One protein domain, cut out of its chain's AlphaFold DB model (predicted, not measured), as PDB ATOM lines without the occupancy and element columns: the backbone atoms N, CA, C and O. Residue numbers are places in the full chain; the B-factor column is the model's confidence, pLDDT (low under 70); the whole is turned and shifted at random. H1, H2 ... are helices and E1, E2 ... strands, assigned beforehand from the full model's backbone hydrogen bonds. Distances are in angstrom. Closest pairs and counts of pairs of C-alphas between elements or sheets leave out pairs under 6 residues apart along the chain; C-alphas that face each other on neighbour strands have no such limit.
ATOM      1  N   VAL A  38      32.062  13.775 -17.574       79.38
ATOM      2  CA  VAL A  38      32.793  14.363 -18.697       79.38
ATOM      3  C   VAL A  38      32.981  15.845 -18.429       79.38
ATOM      4  O   VAL A  38      32.010  16.577 -18.227       79.38
ATOM      5  N   VAL A  39      34.234  16.285 -18.441       76.25
ATOM      6  CA  VAL A  39      34.599  17.704 -18.436       76.25
ATOM      7  C   VAL A  39      34.950  18.117 -19.854       76.25
ATOM      8  O   VAL A  39      35.548  17.341 -20.595       76.25
ATOM      9  N   PHE A  40      34.565  19.322 -20.257       84.44
ATOM     10  CA  PHE A  40      34.866  19.830 -21.588       84.44
ATOM     11  C   PHE A  40      35.164  21.321 -21.547       84.44
ATOM     12  O   PHE A  40      34.739  22.017 -20.623       84.44
ATOM     13  N   ASP A  41      35.873  21.782 -22.567       82.94
ATOM     14  CA  ASP A  41      36.182  23.186 -22.792       82.94
ATOM     15  C   ASP A  41      36.067  23.528 -24.284       82.94
ATOM     16  O   ASP A  41      36.145  22.638 -25.146       82.94
ATOM     17  N   LEU A  42      35.825  24.806 -24.584       85.06
ATOM     18  CA  LEU A  42      35.556  25.299 -25.935       85.06
ATOM     19  C   LEU A  42      36.444  26.491 -26.273       85.06
ATOM     20  O   LEU A  42      36.549  27.425 -25.485       85.06
ATOM     21  N   GLU A  43      36.928  26.522 -27.514       87.62
ATOM     22  CA  GLU A  43      37.457  27.744 -28.122       87.62
ATOM     23  C   GLU A  43      36.429  28.330 -29.081       87.62
ATOM     24  O   GLU A  43      35.742  27.598 -29.806       87.62
ATOM     25  N   THR A  44      36.297  29.654 -29.085       89.31
ATOM     26  CA  THR A  44      35.244  30.353 -29.828       89.31
ATOM     27  C   THR A  44      35.771  31.531 -30.634       89.31
ATOM     28  O   THR A  44      36.815  32.102 -30.333       89.31
ATOM     29  N   THR A  45      35.020  31.953 -31.654       87.88
ATOM     30  CA  THR A  45      35.403  33.080 -32.519       87.88
ATOM     31  C   THR A  45      35.429  34.443 -31.808       87.88
ATOM     32  O   THR A  45      36.078  35.369 -32.286       87.88
ATOM     33  N   ASP A  46      34.700  34.596 -30.700       89.94
ATOM     34  CA  ASP A  46      34.662  35.789 -29.835       89.94
ATOM     35  C   ASP A  46      33.894  35.439 -28.541       89.94
ATOM     36  O   ASP A  46      33.414  34.317 -28.381       89.94
ATOM     37  N   LEU A  47      33.723  36.405 -27.643       85.31
ATOM     38  CA  LEU A  47      32.735  36.390 -26.569       85.31
ATOM     39  C   LEU A  47      31.318  36.646 -27.109       85.31
ATOM     40  O   LEU A  47      31.123  37.207 -28.189       85.31
ATOM     41  N   ILE A  48      30.302  36.297 -26.317       85.38
ATOM     42  CA  ILE A  48      28.919  36.700 -26.602       85.38
ATOM     43  C   ILE A  48      28.827  38.225 -26.473       85.38
ATOM     44  O   ILE A  48      28.907  38.772 -25.370       85.38
ATOM     45  N   ARG A  49      28.638  38.918 -27.598       76.75
ATOM     46  CA  ARG A  49      28.449  40.376 -27.651       76.75
ATOM     47  C   ARG A  49      27.075  40.684 -28.252       76.75
ATOM     48  O   ARG A  49      26.766  40.323 -29.387       76.75
ATOM     49  N   GLY A  50      26.217  41.353 -27.479       78.38
ATOM     50  CA  GLY A  50      24.832  41.620 -27.885       78.38
ATOM     51  C   GLY A  50      24.012  40.332 -28.054       78.38
ATOM     52  O   GLY A  50      23.996  39.492 -27.162       78.38
ATOM     53  N   ARG A  51      23.309  40.190 -29.191       76.44
ATOM     54  CA  ARG A  51      22.550  38.972 -29.565       76.44
ATOM     55  C   ARG A  51      23.309  38.058 -30.539       76.44
ATOM     56  O   ARG A  51      22.707  37.150 -31.105       76.44
ATOM     57  N   GLN A  52      24.592  38.316 -30.782       78.19
ATOM     58  CA  GLN A  52      25.401  37.504 -31.683       78.19
ATOM     59  C   GLN A  52      26.112  36.407 -30.889       78.19
ATOM     60  O   GLN A  52      26.842  36.687 -29.940       78.19
ATOM     61  N   MET A  53      25.880  35.158 -31.287       85.88
ATOM     62  CA  MET A  53      26.540  33.998 -30.698       85.88
ATOM     63  C   MET A  53      27.839  33.706 -31.458       85.88
ATOM     64  O   MET A  53      27.802  33.630 -32.691       85.88
ATOM     65  N   PRO A  54      28.975  33.539 -30.763       89.00
ATOM     66  CA  PRO A  54      30.212  33.140 -31.409       89.00
ATOM     67  C   PRO A  54      30.120  31.688 -31.888       89.00
ATOM     68  O   PRO A  54      29.342  30.885 -31.367       89.00
ATOM     69  N   HIS A  55      30.917  31.346 -32.894       91.00
ATOM     70  CA  HIS A  55      31.044  29.969 -33.351       91.00
ATOM     71  C   HIS A  55      32.127  29.257 -32.545       91.00
ATOM     72  O   HIS A  55      33.137  29.862 -32.197       91.00
ATOM     73  N   ILE A  56      31.928  27.966 -32.289       89.56
ATOM     74  CA  ILE A  56      32.954  27.098 -31.709       89.56
ATOM     75  C   ILE A  56      33.985  26.786 -32.799       89.56
ATOM     76  O   ILE A  56      33.607  26.405 -33.910       89.56
ATOM     77  N   THR A  57      35.265  26.951 -32.481       87.06
ATOM     78  CA  THR A  57      36.412  26.633 -33.344       87.06
ATOM     79  C   THR A  57      37.155  25.386 -32.873       87.06
ATOM     80  O   THR A  57      37.733  24.672 -33.692       87.06
ATOM     81  N   GLN A  58      37.094  25.067 -31.581       86.69
ATOM     82  CA  GLN A  58      37.635  23.835 -31.014       86.69
ATOM     83  C   GLN A  58      36.743  23.335 -29.878       86.69
ATOM     84  O   GLN A  58      36.182  24.131 -29.125       86.69
ATOM     85  N   LEU A  59      36.634  22.015 -29.744       88.50
ATOM     86  CA  LEU A  59      36.036  21.354 -28.587       88.50
ATOM     87  C   LEU A  59      36.995  20.284 -28.082       88.50
ATOM     88  O   LEU A  59      37.411  19.412 -28.852       88.50
ATOM     89  N   ALA A  60      37.289  20.320 -26.785       81.06
ATOM     90  CA  ALA A  60      38.016  19.266 -26.092       81.06
ATOM     91  C   ALA A  60      37.173  18.722 -24.934       81.06
ATOM     92  O   ALA A  60      36.520  19.489 -24.232       81.06
ATOM     93  N   ALA A  61      37.179  17.407 -24.733       81.69
ATOM     94  CA  ALA A  61      36.468  16.750 -23.644       81.69
ATOM     95  C   ALA A  61      37.275  15.576 -23.082       81.69
ATOM     96  O   ALA A  61      37.923  14.853 -23.838       81.69
ATOM     97  N   VAL A  62      37.209  15.375 -21.768       78.00
ATOM     98  CA  VAL A  62      37.843  14.261 -21.054       78.00
ATOM     99  C   VAL A  62      36.802  13.568 -20.186       78.00
ATOM    100  O   VAL A  62      36.104  14.217 -19.404       78.00
ATOM    101  N   GLU A  63      36.703  12.249 -20.318       86.88
ATOM    102  CA  GLU A  63      35.967  11.397 -19.381       86.88
ATOM    103  C   GLU A  63      36.885  11.060 -18.196       86.88
ATOM    104  O   GLU A  63      38.012  10.604 -18.396       86.88
ATOM    105  N   LEU A  64      36.443  11.361 -16.973       72.75
ATOM    106  CA  LEU A  64      37.328  11.410 -15.807       72.75
ATOM    107  C   LEU A  64      37.742  10.040 -15.262       72.75
ATOM    108  O   LEU A  64      38.817   9.952 -14.669       72.75
ATOM    109  N   ASP A  65      36.937   8.994 -15.447       77.62
ATOM    110  CA  ASP A  65      37.255   7.674 -14.890       77.62
ATOM    111  C   ASP A  65      38.299   6.938 -15.742       77.62
ATOM    112  O   ASP A  65      39.210   6.290 -15.225       77.62
ATOM    113  N   THR A  66      38.178   7.037 -17.064       83.75
ATOM    114  CA  THR A  66      39.046   6.358 -18.038       83.75
ATOM    115  C   THR A  66      40.174   7.243 -18.558       83.75
ATOM    116  O   THR A  66      41.136   6.725 -19.125       83.75
ATOM    117  N   GLY A  67      40.057   8.566 -18.420       77.62
ATOM    118  CA  GLY A  67      40.960   9.529 -19.051       77.62
ATOM    119  C   GLY A  67      40.783   9.631 -20.569       77.62
ATOM    120  O   GLY A  67      41.646  10.191 -21.250       77.62
ATOM    121  N   SER A  68      39.698   9.079 -21.129       78.75
ATOM    122  CA  SER A  68      39.453   9.118 -22.573       78.75
ATOM    123  C   SER A  68      39.311  10.559 -23.055       78.75
ATOM    124  O   SER A  68      38.434  11.291 -22.593       78.75
ATOM    125  N   LEU A  69      40.160  10.950 -24.007       80.12
ATOM    126  CA  LEU A  69      40.222  12.297 -24.570       80.12
ATOM    127  C   LEU A  69      39.521  12.360 -25.932       80.12
ATOM    128  O   LEU A  69      39.780  11.551 -26.823       80.12
ATOM    129  N   TYR A  70      38.711  13.393 -26.117       83.62
ATOM    130  CA  TYR A  70      38.210  13.841 -27.408       83.62
ATOM    131  C   TYR A  70      38.715  15.259 -27.671       83.62
ATOM    132  O   TYR A  70      38.621  16.122 -26.803       83.62
ATOM    133  N   ASN A  71      39.244  15.514 -28.866       86.00
ATOM    134  CA  ASN A  71      39.644  16.850 -29.298       86.00
ATOM    135  C   ASN A  71      39.352  16.996 -30.791       86.00
ATOM    136  O   ASN A  71      39.787  16.170 -31.597       86.00
ATOM    137  N   THR A  72      38.601  18.029 -31.160       85.06
ATOM    138  CA  THR A  72      38.283  18.316 -32.554       85.06
ATOM    139  C   THR A  72      38.262  19.808 -32.834       85.06
ATOM    140  O   THR A  72      37.989  20.630 -31.958       85.06
ATOM    141  N   TYR A  73      38.502  20.136 -34.096       84.25
ATOM    142  CA  TYR A  73      38.482  21.487 -34.623       84.25
ATOM    143  C   TYR A  73      37.313  21.643 -35.594       84.25
ATOM    144  O   TYR A  73      37.050  20.758 -36.411       84.25
ATOM    145  N   ILE A  74      36.623  22.777 -35.513       87.44
ATOM    146  CA  ILE A  74      35.425  23.080 -36.295       87.44
ATOM    147  C   ILE A  74      35.696  24.357 -37.087       87.44
ATOM    148  O   ILE A  74      36.058  25.381 -36.518       87.44
ATOM    149  N   LEU A  75      35.507  24.313 -38.408       87.31
ATOM    150  CA  LEU A  75      35.620  25.510 -39.236       87.31
ATOM    151  C   LEU A  75      34.404  26.425 -38.982       87.31
ATOM    152  O   LEU A  75      33.271  26.017 -39.267       87.31
ATOM    153  N   PRO A  76      34.588  27.651 -38.460       87.75
ATOM    154  CA  PRO A  76      33.472  28.554 -38.229       87.75
ATOM    155  C   PRO A  76      32.991  29.172 -39.548       87.75
ATOM    156  O   PRO A  76      33.739  29.298 -40.512       87.75
ATOM    157  N   LYS A  77      31.729  29.618 -39.573       86.94
ATOM    158  CA  LYS A  77      31.137  30.347 -40.712       86.94
ATOM    159  C   LYS A  77      31.151  31.865 -40.514       86.94
ATOM    160  O   LYS A  77      30.650  32.594 -41.361       86.94
ATOM    161  N   VAL A  78      31.668  32.328 -39.377       85.69
ATOM    162  CA  VAL A  78      31.785  33.745 -39.027       85.69
ATOM    163  C   VAL A  78      33.240  34.070 -38.714       85.69
ATOM    164  O   VAL A  78      33.930  33.192 -38.186       85.69
ATOM    165  N   PRO A  79      33.699  35.302 -38.999       85.88
ATOM    166  CA  PRO A  79      35.044  35.745 -38.663       85.88
ATOM    167  C   PRO A  79      35.401  35.533 -37.195       85.88
ATOM    168  O   PRO A  79      34.569  35.726 -36.309       85.88
ATOM    169  N   ILE A  80      36.659  35.168 -36.956       87.12
ATOM    170  CA  ILE A  80      37.258  35.178 -35.625       87.12
ATOM    171  C   ILE A  80      37.763  36.590 -35.311       87.12
ATOM    172  O   ILE A  80      38.383  37.239 -36.153       87.12
ATOM    173  N   SER A  81      37.444  37.087 -34.118       87.31
ATOM    174  CA  SER A  81      37.914  38.388 -33.641       87.31
ATOM    175  C   SER A  81      39.423  38.361 -33.392       87.31
ATOM    176  O   SER A  81      39.980  37.325 -33.037       87.31
ATOM    177  N   GLU A  82      40.096  39.504 -33.531       82.25
ATOM    178  CA  GLU A  82      41.539  39.610 -33.265       82.25
ATOM    179  C   GLU A  82      41.903  39.209 -31.828       82.25
ATOM    180  O   GLU A  82      42.882  38.500 -31.605       82.25
ATOM    181  N   GLU A  83      41.073  39.584 -30.854       79.62
ATOM    182  CA  GLU A  83      41.238  39.205 -29.449       79.62
ATOM    183  C   GLU A  83      41.162  37.679 -29.253       79.62
ATOM    184  O   GLU A  83      42.016  37.092 -28.579       79.62
ATOM    185  N   ALA A  84      40.201  37.015 -29.904       74.94
ATOM    186  CA  ALA A  84      40.097  35.559 -29.883       74.94
ATOM    187  C   ALA A  84      41.247  34.880 -30.644       74.94
ATOM    188  O   ALA A  84      41.784  33.890 -30.155       74.94
ATOM    189  N   MET A  85      41.698  35.412 -31.788       79.94
ATOM    190  CA  MET A  85      42.877  34.877 -32.492       79.94
ATOM    191  C   MET A  85      44.125  34.934 -31.610       79.94
ATOM    192  O   MET A  85      44.869  33.962 -31.537       79.94
ATOM    193  N   ASN A  86      44.337  36.047 -30.905       71.38
ATOM    194  CA  ASN A  86      45.495  36.226 -30.026       71.38
ATOM    195  C   ASN A  86      45.451  35.317 -28.792       71.38
ATOM    196  O   ASN A  86      46.497  34.933 -28.276       71.38
ATOM    197  N   THR A  87      44.249  34.976 -28.324       65.75
ATOM    198  CA  THR A  87      44.062  34.088 -27.169       65.75
ATOM    199  C   THR A  87      44.215  32.619 -27.561       65.75
ATOM    200  O   THR A  87      44.918  31.868 -26.891       65.75
ATOM    201  N   THR A  88      43.580  32.219 -28.661       71.12
ATOM    202  CA  THR A  88      43.474  30.814 -29.092       71.12
ATOM    203  C   THR A  88      44.600  30.380 -30.032       71.12
ATOM    204  O   THR A  88      44.808  29.189 -30.251       71.12
ATOM    205  N   CYS A  89      45.316  31.338 -30.633       72.00
ATOM    206  CA  CYS A  89      46.268  31.135 -31.731       72.00
ATOM    207  C   CYS A  89      45.666  30.440 -32.973       72.00
ATOM    208  O   CYS A  89      46.407  29.947 -33.835       72.00
ATOM    209  N   ILE A  90      44.334  30.410 -33.084       78.25
ATOM    210  CA  ILE A  90      43.589  29.864 -34.218       78.25
ATOM    211  C   ILE A  90      43.348  30.972 -35.236       78.25
ATOM    212  O   ILE A  90      42.846  32.041 -34.891       78.25
ATOM    213  N   VAL A  91      43.627  30.691 -36.510       81.69
ATOM    214  CA  VAL A  91      43.293  31.600 -37.610       81.69
ATOM    215  C   VAL A  91      42.508  30.894 -38.697       81.69
ATOM    216  O   VAL A  91      42.782  29.749 -39.054       81.69
ATOM    217  N   VAL A  92      41.500  31.600 -39.204       80.38
ATOM    218  CA  VAL A  92      40.556  31.109 -40.204       80.38
ATOM    219  C   VAL A  92      40.735  31.921 -41.475       80.38
ATOM    220  O   VAL A  92      40.524  33.132 -41.489       80.38
ATOM    221  N   ASN A  93      41.106  31.243 -42.553       80.69
ATOM    222  CA  ASN A  93      41.079  31.800 -43.892       80.69
ATOM    223  C   ASN A  93      39.750  31.406 -44.551       80.69
ATOM    224  O   ASN A  93      39.560  30.242 -44.907       80.69
ATOM    225  N   PHE A  94      38.835  32.371 -44.681       78.25
ATOM    226  CA  PHE A  94      37.502  32.143 -45.254       78.25
ATOM    227  C   PHE A  94      37.537  31.886 -46.758       78.25
ATOM    228  O   PHE A  94      36.758  31.070 -47.234       78.25
ATOM    229  N   ASP A  95      38.467  32.508 -47.485       82.31
ATOM    230  CA  ASP A  95      38.609  32.296 -48.930       82.31
ATOM    231  C   ASP A  95      39.063  30.866 -49.251       82.31
ATOM    232  O   ASP A  95      38.738  30.317 -50.301       82.31
ATOM    233  N   LEU A  96      39.818  30.255 -48.335       76.19
ATOM    234  CA  LEU A  96      40.329  28.891 -48.458       76.19
ATOM    235  C   LEU A  96      39.529  27.867 -47.644       76.19
ATOM    236  O   LEU A  96      39.932  26.704 -47.613       76.19
ATOM    237  N   GLU A  97      38.470  28.296 -46.945       79.94
ATOM    238  CA  GLU A  97      37.706  27.484 -45.985       79.94
ATOM    239  C   GLU A  97      38.618  26.647 -45.067       79.94
ATOM    240  O   GLU A  97      38.401  25.458 -44.820       79.94
ATOM    241  N   LYS A  98      39.700  27.263 -44.579       77.81
ATOM    242  CA  LYS A  98      40.764  26.558 -43.861       77.81
ATOM    243  C   LYS A  98      41.050  27.212 -42.525       77.81
ATOM    244  O   LYS A  98      41.249  28.420 -42.442       77.81
ATOM    245  N   MET A  99      41.163  26.381 -41.495       77.88
ATOM    246  CA  MET A  99      41.644  26.790 -40.185       77.88
ATOM    247  C   MET A  99      43.084  26.320 -39.973       77.88
ATOM    248  O   MET A  99      43.432  25.185 -40.305       77.88
ATOM    249  N   THR A 100      43.935  27.200 -39.450       73.31
ATOM    250  CA  THR A 100      45.364  26.946 -39.247       73.31
ATOM    251  C   THR A 100      45.837  27.440 -37.888       73.31
ATOM    252  O   THR A 100      45.422  28.499 -37.427       73.31
ATOM    253  N   VAL A 101      46.774  26.702 -37.298       74.62
ATOM    254  CA  VAL A 101      47.631  27.180 -36.207       74.62
ATOM    255  C   VAL A 101      48.817  27.915 -36.838       74.62
ATOM    256  O   VAL A 101      49.423  27.388 -37.771       74.62
ATOM    257  N   HIS A 102      49.153  29.119 -36.370       72.25
ATOM    258  CA  HIS A 102      50.216  29.932 -36.991       72.25
ATOM    259  C   HIS A 102      51.625  29.360 -36.820       72.25
ATOM    260  O   HIS A 102      52.485  29.549 -37.681       72.25
ATOM    261  N   GLY A 103      51.868  28.656 -35.720       75.25
ATOM    262  CA  GLY A 103      53.172  28.104 -35.402       75.25
ATOM    263  C   GLY A 103      53.222  27.565 -33.985       75.25
ATOM    264  O   GLY A 103      52.275  27.697 -33.213       75.25
TER     265      GLY A 103
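This is residues 38 to 103 of the 181 residues of an uncharacterized protein of Crassostrea gigas (UniProt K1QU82). A long, narrow sheet of three antiparallel strands, E1, E2 and E3, reaches away from a small group of parts at one end, where the short helix H1 and a two-strand hairpin, E4 and E5, sit. A long loop between E1 and E2, residues 45 to 55, leaves the sheet at this same end, while the tight turn between E2 and E3 lies at the far end. The printed part has 66 residues with one named helix and five named strands, in the order E1 E2 E3 H1 E4 E5; the sheets run E1 - E2 - E3 and E4 - E5, both antiparallel, and the class is mostly strand. The whole is only just loose, close to compact, with a radius of gyration of the C-alphas of 13.2 A and spans of 40 by 30 by 19 A.

Start with E1, residues 38 to 44, E2, residues 56 to 63, and E3, residues 69 to 73: they form a meander, each strand the antiparallel neighbour of the one before. In the hairpin E1 and E2, at 166 degrees, look for N 41 and O 60 within hydrogen-bond range at 2.9 A. In the hairpin E2 and E3, at 174 degrees, look for N 61 and O 70 at 2.8 A. E1 and E3 are the edge strands. Next comes H1, residues 82 to 88, which is on this sheet but only grazes it, with its residues 84 to 88; its closest C-alphas to E1 are those of Thr 88 and Glu 43, 6.8 A apart. Every O i to N i+4 pair in H1 is within hydrogen-bond range. E4, residues 90 to 93, and E5, residues 98 to 101, form a hairpin at 150 degrees, with N 93 and O 98 within hydrogen-bond range at 2.8 A. The closest C-alphas of H1 and E4 are those of Met 85 and Val 91, 6.1 A apart, and those of E2 and E4 are Thr 57 and Ile 90, 7.9 A apart. E3 and E5 are only just apart, at 8.3 A.

Find C-alpha 38 at (32.793, 14.363, -18.697); from there E1 runs 19.6 A to C-alpha 44. E2 runs 20.2 A back from C-alpha 56 at (32.954, 27.098, -31.709), and E3 covers 13.7 A. H1 is 9.9 A long, E4 10.2 A, and E5 10.3 A, ending at C-alpha 101 at (47.631, 27.180, -36.207).

The two C-alphas farthest apart are those of Asp 65 and Asp 95, 42.0 A. The printed part has no cut, and the link from E1 to E2, 11 residues, is long. The mean pLDDT of the printed part is 81.5, and residue 87 is under 70.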